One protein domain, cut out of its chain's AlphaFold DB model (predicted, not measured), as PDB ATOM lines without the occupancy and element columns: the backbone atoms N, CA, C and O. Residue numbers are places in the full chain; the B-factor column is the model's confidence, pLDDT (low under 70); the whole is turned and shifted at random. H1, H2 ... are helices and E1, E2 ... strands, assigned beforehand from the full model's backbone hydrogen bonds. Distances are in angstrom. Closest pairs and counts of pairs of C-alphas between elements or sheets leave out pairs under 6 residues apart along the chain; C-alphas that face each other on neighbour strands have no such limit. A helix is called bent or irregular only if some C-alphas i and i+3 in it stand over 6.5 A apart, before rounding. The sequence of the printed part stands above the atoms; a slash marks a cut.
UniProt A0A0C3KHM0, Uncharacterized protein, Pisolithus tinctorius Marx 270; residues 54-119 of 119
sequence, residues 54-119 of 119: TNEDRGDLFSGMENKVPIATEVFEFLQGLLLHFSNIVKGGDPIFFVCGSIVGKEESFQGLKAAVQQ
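This is residues 54 to 119 of the 119 residues of an uncharacterized protein of Pisolithus tinctorius Marx 270 (UniProt A0A0C3KHM0). Two helices, H1 and H3, lie side by side over the first part of H1 and run the same way, and the hairpin of strands E1 and E2 leads into H1 at one end of the domain. From the far end of H1 the chain folds back through strand E3 and the short helix H2, a wide loop that brings it to the beginning of H3. The printed part has 66 residues, with three named strands and three named helices in the order E1, E2, H1, E3, H2, H3; the sheet, E1 - E2, is antiparallel and the class is mixed, helices and strands. The whole is compact, with a radius of gyration of the C-alphas of 12.2 A and spans of 35 by 27 by 17 A.

Start at the hairpin of E1, residues 61 to 66, and E2, residues 69 to 73, antiparallel at 142 degrees. Look there for N 63 and O 71, 2.9 A apart, and N 71 and O 64, 3.0 A apart, both within hydrogen-bond range. Next comes H1, residues 75 to 90; its closest C-alpha to E1 is that of Val 75, 5.8 A from that of Leu 61. H1 has a kink of 76 degrees near residue 84 and is irregular, with C-alphas 85 and 88 at 8.0 A. With residues 75 to 80 alone it touches H3, residues 107 to 117, at a shallow tilt of 17 degrees, the same way; the closest C-alphas are those of Phe 76 and Gly 112, 4.4 A apart. H2, residues 102 to 105, and H3 touch only at the corner by their link, where the closest C-alphas, those of Ile 103 and Ser 109, are 5.1 A apart. E3, residues 95 to 98, pairs with no named strand, meets H1 only through their link, and is apart from H3. Every O i to N i+4 pair is within hydrogen-bond range in H3, but 8 of 12 are in H1; H2 is too short for such a pair.

Find C-alpha 61 at (10.740, -75.701, -17.055); from there E1 runs 14.4 A to Glu 66, and E2 then covers 13.0 A from Val 69 to Thr 73. Find C-alpha 75 at (8.666, -70.581, -15.374), where H1 begins; it ends 16.9 A away at Val 90. E3 spans 9.7 A and H2 4.6 A. H3 runs 15.6 A from Glu 107 to C-alpha 117 at (-1.530, -67.328, -13.534).

The two C-alphas farthest apart, those of Asn 67 and Gly 92, are 38.0 A apart. The printed part has no cut, and the five links between named elements are tight. The mean pLDDT of the printed part is 88.0; look for values under 70 at residue 92 and at residue 119, the chain's last residue.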
ATOM      1  N   THR A  54      10.852 -80.531 -15.049       89.81
ATOM      2  CA  THR A  54      11.613 -79.400 -14.530       89.81
ATOM      3  C   THR A  54      13.100 -79.722 -14.530       89.81
ATOM      4  O   THR A  54      13.516 -80.878 -14.407       89.81
ATOM      5  N   ASN A  55      13.915 -78.682 -14.613       91.62
ATOM      6  CA  ASN A  55      15.282 -78.750 -14.140       91.62
ATOM      7  C   ASN A  55      15.246 -78.726 -12.603       91.62
ATOM      8  O   ASN A  55      14.870 -77.718 -12.009       91.62
ATOM      9  N   GLU A  56      15.602 -79.831 -11.951       87.94
ATOM     10  CA  GLU A  56      15.507 -79.971 -10.488       87.94
ATOM     11  C   GLU A  56      16.419 -78.986  -9.727       87.94
ATOM     12  O   GLU A  56      16.051 -78.489  -8.660       87.94
ATOM     13  N   ASP A  57      17.574 -78.635 -10.298       87.81
ATOM     14  CA  ASP A  57      18.546 -77.750  -9.651       87.81
ATOM     15  C   ASP A  57      18.064 -76.295  -9.638       87.81
ATOM     16  O   ASP A  57      18.163 -75.607  -8.613       87.81
ATOM     17  N   ARG A  58      17.520 -75.840 -10.772       87.88
ATOM     18  CA  ARG A  58      17.082 -74.451 -10.987       87.88
ATOM     19  C   ARG A  58      15.603 -74.212 -10.672       87.88
ATOM     20  O   ARG A  58      15.250 -73.108 -10.289       87.88
ATOM     21  N   GLY A  59      14.753 -75.230 -10.807       90.31
ATOM     22  CA  GLY A  59      13.290 -75.108 -10.742       90.31
ATOM     23  C   GLY A  59      12.635 -74.622 -12.044       90.31
ATOM     24  O   GLY A  59      11.422 -74.434 -12.093       90.31
ATOM     25  N   ASP A  60      13.424 -74.447 -13.104       93.88
ATOM     26  CA  ASP A  60      12.968 -74.017 -14.428       93.88
ATOM     27  C   ASP A  60      12.267 -75.138 -15.202       93.88
ATOM     28  O   ASP A  60      12.434 -76.323 -14.908       93.88
ATOM     29  N   LEU A  61      11.502 -74.769 -16.229       94.56
ATOM     30  CA  LEU A  61      10.740 -75.701 -17.055       94.56
ATOM     31  C   LEU A  61      11.509 -76.089 -18.304       94.56
ATOM     32  O   LEU A  61      12.006 -75.217 -19.014       94.56
ATOM     33  N   PHE A  62      11.555 -77.380 -18.630       94.94
ATOM     34  CA  PHE A  62      12.077 -77.777 -19.931       94.94
ATOM     35  C   PHE A  62      11.124 -77.315 -21.034       94.94
ATOM     36  O   PHE A  62       9.957 -77.708 -21.082       94.94
ATOM     37  N   SER A  63      11.640 -76.456 -21.910       94.25
ATOM     38  CA  SER A  63      10.890 -75.769 -22.961       94.25
ATOM     39  C   SER A  63      11.103 -76.376 -24.346       94.25
ATOM     40  O   SER A  63      10.420 -76.014 -25.304       94.25
ATOM     41  N   GLY A  64      12.022 -77.333 -24.452       93.56
ATOM     42  CA  GLY A  64      12.278 -78.081 -25.667       93.56
ATOM     43  C   GLY A  64      13.622 -78.794 -25.636       93.56
ATOM     44  O   GLY A  64      14.257 -78.939 -24.589       93.56
ATOM     45  N   MET A  65      14.040 -79.254 -26.812       91.62
ATOM     46  CA  MET A  65      15.277 -80.001 -27.010       91.62
ATOM     47  C   MET A  65      16.067 -79.374 -28.152       91.62
ATOM     48  O   MET A  65      15.556 -79.258 -29.266       91.62
ATOM     49  N   GLU A  66      17.333 -79.059 -27.907       89.31
ATOM     50  CA  GLU A  66      18.277 -78.636 -28.937       89.31
ATOM     51  C   GLU A  66      19.431 -79.638 -28.976       89.31
ATOM     52  O   GLU A  66      20.068 -79.905 -27.962       89.31
ATOM     53  N   ASN A  67      19.680 -80.270 -30.127       90.00
ATOM     54  CA  ASN A  67      20.738 -81.284 -30.275       90.00
ATOM     55  C   ASN A  67      20.697 -82.407 -29.212       90.00
ATOM     56  O   ASN A  67      21.734 -82.898 -28.773       90.00
ATOM     57  N   LYS A  68      19.487 -82.840 -28.821       88.81
ATOM     58  CA  LYS A  68      19.216 -83.824 -27.747       88.81
ATOM     59  C   LYS A  68      19.550 -83.346 -26.327       88.81
ATOM     60  O   LYS A  68      19.477 -84.144 -25.395       88.81
ATOM     61  N   VAL A  69      19.867 -82.070 -26.152       91.56
ATOM     62  CA  VAL A  69      20.049 -81.443 -24.846       91.56
ATOM     63  C   VAL A  69      18.742 -80.746 -24.462       91.56
ATOM     64  O   VAL A  69      18.229 -79.952 -25.255       91.56
ATOM     65  N   PRO A  70      18.169 -81.044 -23.284       92.56
ATOM     66  CA  PRO A  70      16.984 -80.349 -22.812       92.56
ATOM     67  C   PRO A  70      17.343 -78.914 -22.431       92.56
ATOM     68  O   PRO A  70      18.293 -78.675 -21.682       92.56
ATOM     69  N   ILE A  71      16.571 -77.961 -22.941       94.56
ATOM     70  CA  ILE A  71      16.741 -76.543 -22.629       94.56
ATOM     71  C   ILE A  71      15.686 -76.152 -21.606       94.56
ATOM     72  O   ILE A  71      14.502 -76.437 -21.787       94.56
ATOM     73  N   ALA A  72      16.133 -75.540 -20.511       94.31
ATOM     74  CA  ALA A  72      15.265 -75.044 -19.458       94.31
ATOM     75  C   ALA A  72      15.052 -73.535 -19.613       94.31
ATOM     76  O   ALA A  72      15.999 -72.795 -19.884       94.31
ATOM     77  N   THR A  73      13.816 -73.100 -19.419       94.69
ATOM     78  CA  THR A  73      13.374 -71.708 -19.480       94.69
ATOM     79  C   THR A  73      12.695 -71.358 -18.165       94.69
ATOM     80  O   THR A  73      12.033 -72.207 -17.558       94.69
ATOM     81  N   GLU A  74      12.852 -70.112 -17.728       95.06
ATOM     82  CA  GLU A  74      12.190 -69.628 -16.521       95.06
ATOM     83  C   GLU A  74      10.677 -69.840 -16.600       95.06
ATOM     84  O   GLU A  74      10.052 -69.694 -17.656       95.06
ATOM     85  N   VAL A  75      10.078 -70.183 -15.458       93.62
ATOM     86  CA  VAL A  75       8.666 -70.581 -15.374       93.62
ATOM     87  C   VAL A  75       7.738 -69.529 -15.986       93.62
ATOM     88  O   VAL A  75       6.828 -69.876 -16.740       93.62
ATOM     89  N   PHE A  76       7.979 -68.251 -15.691       93.75
ATOM     90  CA  PHE A  76       7.159 -67.153 -16.194       93.75
ATOM     91  C   PHE A  76       7.233 -67.030 -17.719       93.75
ATOM     92  O   PHE A  76       6.198 -67.012 -18.383       93.75
ATOM     93  N   GLU A  77       8.447 -66.988 -18.276       93.88
ATOM     94  CA  GLU A  77       8.672 -66.867 -19.719       93.88
ATOM     95  C   GLU A  77       8.071 -68.061 -20.474       93.88
ATOM     96  O   GLU A  77       7.394 -67.888 -21.492       93.88
ATOM     97  N   PHE A  78       8.255 -69.272 -19.940       94.56
ATOM     98  CA  PHE A  78       7.677 -70.482 -20.511       94.56
ATOM     99  C   PHE A  78       6.148 -70.409 -20.559       94.56
ATOM    100  O   PHE A  78       5.554 -70.610 -21.620       94.56
ATOM    101  N   LEU A  79       5.501 -70.107 -19.429       92.75
ATOM    102  CA  LEU A  79       4.040 -70.083 -19.338       92.75
ATOM    103  C   LEU A  79       3.430 -68.941 -20.148       92.75
ATOM    104  O   LEU A  79       2.412 -69.149 -20.806       92.75
ATOM    105  N   GLN A  80       4.066 -67.770 -20.159       92.06
ATOM    106  CA  GLN A  80       3.633 -66.648 -20.985       92.06
ATOM    107  C   GLN A  80       3.660 -67.025 -22.469       92.06
ATOM    108  O   GLN A  80       2.692 -66.783 -23.186       92.06
ATOM    109  N   GLY A  81       4.744 -67.654 -22.933       92.62
ATOM    110  CA  GLY A  81       4.845 -68.099 -24.318       92.62
ATOM    111  C   GLY A  81       3.843 -69.195 -24.673       92.62
ATOM    112  O   GLY A  81       3.242 -69.156 -25.745       92.62
ATOM    113  N   LEU A  82       3.629 -70.142 -23.761       93.88
ATOM    114  CA  LEU A  82       2.713 -71.259 -23.952       93.88
ATOM    115  C   LEU A  82       1.250 -70.798 -24.031       93.88
ATOM    116  O   LEU A  82       0.514 -71.231 -24.917       93.88
ATOM    117  N   LEU A  83       0.823 -69.920 -23.120       91.38
ATOM    118  CA  LEU A  83      -0.586 -69.562 -22.934       91.38
ATOM    119  C   LEU A  83      -1.041 -68.345 -23.744       91.38
ATOM    120  O   LEU A  83      -2.239 -68.064 -23.767       91.38
ATOM    121  N   LEU A  84      -0.133 -67.657 -24.441       92.00
ATOM    122  CA  LEU A  84      -0.419 -66.428 -25.189       92.00
ATOM    123  C   LEU A  84      -1.674 -66.539 -26.077       92.00
ATOM    124  O   LEU A  84      -2.598 -65.730 -25.966       92.00
ATOM    125  N   HIS A  85      -1.735 -67.577 -26.916       92.62
ATOM    126  CA  HIS A  85      -2.845 -67.800 -27.857       92.62
ATOM    127  C   HIS A  85      -4.115 -68.342 -27.187       92.62
ATOM    128  O   HIS A  85      -5.187 -68.318 -27.782       92.62
ATOM    129  N   PHE A  86      -4.016 -68.790 -25.935       90.44
ATOM    130  CA  PHE A  86      -5.117 -69.359 -25.157       90.44
ATOM    131  C   PHE A  86      -5.671 -68.397 -24.101       90.44
ATOM    132  O   PHE A  86      -6.529 -68.802 -23.324       90.44
ATOM    133  N   SER A  87      -5.235 -67.136 -24.064       87.50
ATOM    134  CA  SER A  87      -5.632 -66.150 -23.041       87.50
ATOM    135  C   SER A  87      -7.149 -66.083 -22.794       87.50
ATOM    136  O   SER A  87      -7.594 -66.140 -21.649       87.50
ATOM    137  N   ASN A  88      -7.963 -66.066 -23.852       82.94
ATOM    138  CA  ASN A  88      -9.429 -66.047 -23.736       82.94
ATOM    139  C   ASN A  88     -10.037 -67.362 -23.220       82.94
ATOM    140  O   ASN A  88     -11.147 -67.350 -22.700       82.94
ATOM    141  N   ILE A  89      -9.334 -68.482 -23.388       84.50
ATOM    142  CA  ILE A  89      -9.765 -69.814 -22.947       84.50
ATOM    143  C   ILE A  89      -9.351 -70.045 -21.490       84.50
ATOM    144  O   ILE A  89     -10.115 -70.596 -20.703       84.50
ATOM    145  N   VAL A  90      -8.147 -69.600 -21.121       80.62
ATOM    146  CA  VAL A  90      -7.629 -69.660 -19.746       80.62
ATOM    147  C   VAL A  90      -8.432 -68.736 -18.831       80.62
ATOM    148  O   VAL A  90      -8.660 -69.067 -17.670       80.62
ATOM    149  N   LYS A  91      -8.925 -67.606 -19.351       75.06
ATOM    150  CA  LYS A  91      -9.780 -66.678 -18.611       75.06
ATOM    151  C   LYS A  91     -11.130 -67.325 -18.266       75.06
ATOM    152  O   LYS A  91     -12.091 -67.241 -19.023       75.06
ATOM    153  N   GLY A  92     -11.194 -67.942 -17.086       67.94
ATOM    154  CA  GLY A  92     -12.361 -68.672 -16.578       67.94
ATOM    155  C   GLY A  92     -12.247 -70.198 -16.660       67.94
ATOM    156  O   GLY A  92     -13.203 -70.882 -16.301       67.94
ATOM    157  N   GLY A  93     -11.108 -70.724 -17.121       72.62
ATOM    158  CA  GLY A  93     -10.781 -72.150 -17.095       72.62
ATOM    159  C   GLY A  93      -9.819 -72.507 -15.960       72.62
ATOM    160  O   GLY A  93      -9.124 -71.646 -15.427       72.62
ATOM    161  N   ASP A  94      -9.750 -73.797 -15.628       74.25
ATOM    162  CA  ASP A  94      -8.815 -74.339 -14.639       74.25
ATOM    163  C   ASP A  94      -7.649 -75.050 -15.358       74.25
ATOM    164  O   ASP A  94      -7.810 -76.191 -15.812       74.25
ATOM    165  N   PRO A  95      -6.473 -74.412 -15.516       80.62
ATOM    166  CA  PRO A  95      -5.290 -75.095 -16.015       80.62
ATOM    167  C   PRO A  95      -4.745 -76.051 -14.947       80.62
ATOM    168  O   PRO A  95      -4.472 -75.662 -13.812       80.62
ATOM    169  N   ILE A  96      -4.545 -77.312 -15.321       85.44
ATOM    170  CA  ILE A  96      -3.980 -78.340 -14.445       85.44
ATOM    171  C   ILE A  96      -2.514 -78.548 -14.823       85.44
ATOM    172  O   ILE A  96      -2.195 -78.983 -15.934       85.44
ATOM    173  N   PHE A  97      -1.624 -78.233 -13.882       86.06
ATOM    174  CA  PHE A  97      -0.177 -78.258 -14.080       86.06
ATOM    175  C   PHE A  97       0.437 -79.552 -13.534       86.06
ATOM    176  O   PHE A  97       0.563 -79.735 -12.324       86.06
ATOM    177  N   PHE A  98       0.820 -80.463 -14.430       84.88
ATOM    178  CA  PHE A  98       1.510 -81.708 -14.099       84.88
ATOM    179  C   PHE A  98       3.011 -81.551 -14.339       84.88
ATOM    180  O   PHE A  98       3.520 -81.800 -15.435       84.88
ATOM    181  N   VAL A  99       3.710 -81.135 -13.291       83.62
ATOM    182  CA  VAL A  99       5.147 -80.843 -13.297       83.62
ATOM    183  C   VAL A  99       5.808 -81.377 -12.033       83.62
ATOM    184  O   VAL A  99       5.129 -81.700 -11.054       83.62
ATOM    185  N   CYS A 100       7.135 -81.483 -12.039       87.81
ATOM    186  CA  CYS A 100       7.876 -81.914 -10.860       87.81
ATOM    187  C   CYS A 100       7.799 -80.876  -9.726       87.81
ATOM    188  O   CYS A 100       7.616 -79.675  -9.945       87.81
ATOM    189  N   GLY A 101       8.004 -81.347  -8.493       84.62
ATOM    190  CA  GLY A 101       7.884 -80.536  -7.279       84.62
ATOM    191  C   GLY A 101       8.922 -79.417  -7.133       84.62
ATOM    192  O   GLY A 101       8.721 -78.530  -6.304       84.62
ATOM    193  N   SER A 102      10.004 -79.395  -7.921       86.44
ATOM    194  CA  SER A 102      11.013 -78.333  -7.805       86.44
ATOM    195  C   SER A 102      10.462 -76.936  -8.090       86.44
ATOM    196  O   SER A 102      10.948 -75.987  -7.480       86.44
ATOM    197  N   ILE A 103       9.400 -76.793  -8.897       86.44
ATOM    198  CA  ILE A 103       8.756 -75.484  -9.118       86.44
ATOM    199  C   ILE A 103       8.214 -74.896  -7.818       86.44
ATOM    200  O   ILE A 103       8.327 -73.696  -7.601       86.44
ATOM    201  N   VAL A 104       7.620 -75.721  -6.952       85.81
ATOM    202  CA  VAL A 104       7.092 -75.249  -5.662       85.81
ATOM    203  C   VAL A 104       8.166 -75.223  -4.575       85.81
ATOM    204  O   VAL A 104       8.013 -74.521  -3.583       85.81
ATOM    205  N   GLY A 105       9.255 -75.976  -4.754       87.56
ATOM    206  CA  GLY A 105      10.392 -76.004  -3.832       87.56
ATOM    207  C   GLY A 105      11.382 -74.846  -4.005       87.56
ATOM    208  O   GLY A 105      12.211 -74.628  -3.123       87.56
ATOM    209  N   LYS A 106      11.322 -74.115  -5.125       90.31
ATOM    210  CA  LYS A 106      12.209 -72.992  -5.453       90.31
ATOM    211  C   LYS A 106      11.398 -71.699  -5.507       90.31
ATOM    212  O   LYS A 106      10.449 -71.594  -6.278       90.31
ATOM    213  N   GLU A 107      11.779 -70.714  -4.694       91.75
ATOM    214  CA  GLU A 107      11.004 -69.476  -4.531       91.75
ATOM    215  C   GLU A 107      10.825 -68.720  -5.856       91.75
ATOM    216  O   GLU A 107       9.704 -68.364  -6.206       91.75
ATOM    217  N   GLU A 108      11.897 -68.532  -6.631       91.44
ATOM    218  CA  GLU A 108      11.848 -67.816  -7.915       91.44
ATOM    219  C   GLU A 108      10.903 -68.496  -8.914       91.44
ATOM    220  O   GLU A 108      10.037 -67.848  -9.504       91.44
ATOM    221  N   SER A 109      10.991 -69.821  -9.031       92.12
ATOM    222  CA  SER A 109      10.113 -70.629  -9.879       92.12
ATOM    223  C   SER A 109       8.651 -70.534  -9.439       92.12
ATOM    224  O   SER A 109       7.756 -70.379 -10.274       92.12
ATOM    225  N   PHE A 110       8.392 -70.566  -8.128       91.25
ATOM    226  CA  PHE A 110       7.040 -70.455  -7.588       91.25
ATOM    227  C   PHE A 110       6.442 -69.059  -7.800       91.25
ATOM    228  O   PHE A 110       5.257 -68.936  -8.117       91.25
ATOM    229  N   GLN A 111       7.246 -68.002  -7.676       91.62
ATOM    230  CA  GLN A 111       6.813 -66.642  -7.992       91.62
ATOM    231  C   GLN A 111       6.558 -66.467  -9.490       91.62
ATOM    232  O   GLN A 111       5.544 -65.878  -9.864       91.62
ATOM    233  N   GLY A 112       7.395 -67.056 -10.349       90.81
ATOM    234  CA  GLY A 112       7.164 -67.093 -11.793       90.81
ATOM    235  C   GLY A 112       5.837 -67.767 -12.157       90.81
ATOM    236  O   GLY A 112       5.083 -67.241 -12.974       90.81
ATOM    237  N   LEU A 113       5.499 -68.878 -11.489       89.31
ATOM    238  CA  LEU A 113       4.200 -69.543 -11.641       89.31
ATOM    239  C   LEU A 113       3.042 -68.627 -11.219       89.31
ATOM    240  O   LEU A 113       2.087 -68.466 -11.977       89.31
ATOM    241  N   LYS A 114       3.122 -68.004 -10.035       88.56
ATOM    242  CA  LYS A 114       2.082 -67.080  -9.544       88.56
ATOM    243  C   LYS A 114       1.860 -65.905 -10.492       88.56
ATOM    244  O   LYS A 114       0.717 -65.574 -10.787       88.56
ATOM    245  N   ALA A 115       2.937 -65.302 -10.988       87.81
ATOM    246  CA  ALA A 115       2.862 -64.181 -11.917       87.81
ATOM    247  C   ALA A 115       2.272 -64.590 -13.278       87.81
ATOM    248  O   ALA A 115       1.581 -63.798 -13.918       87.81
ATOM    249  N   ALA A 116       2.509 -65.824 -13.728       84.81
ATOM    250  CA  ALA A 116       1.934 -66.335 -14.967       84.81
ATOM    251  C   ALA A 116       0.417 -66.575 -14.870       84.81
ATOM    252  O   ALA A 116      -0.295 -66.306 -15.830       84.81
ATOM    253  N   VAL A 117      -0.089 -67.044 -13.722       77.31
ATOM    254  CA  VAL A 117      -1.530 -67.328 -13.534       77.31
ATOM    255  C   VAL A 117      -2.370 -66.098 -13.168       77.31
ATOM    256  O   VAL A 117      -3.593 -66.183 -13.149       77.31
ATOM    257  N   GLN A 118      -1.736 -64.971 -12.840       73.69
ATOM    258  CA  GLN A 118      -2.412 -63.714 -12.493       73.69
ATOM    259  C   GLN A 118      -2.642 -62.777 -13.697       73.69
ATOM    260  O   GLN A 118      -3.202 -61.697 -13.508       73.69
ATOM    261  N   GLN A 119      -2.201 -63.166 -14.900       62.50
ATOM    262  CA  GLN A 119      -2.420 -62.435 -16.160       62.50
ATOM    263  C   GLN A 119      -3.796 -62.735 -16.762       62.50
ATOM    264  O   GLN A 119      -4.400 -61.788 -17.317       62.50
TER     265      GLN A 119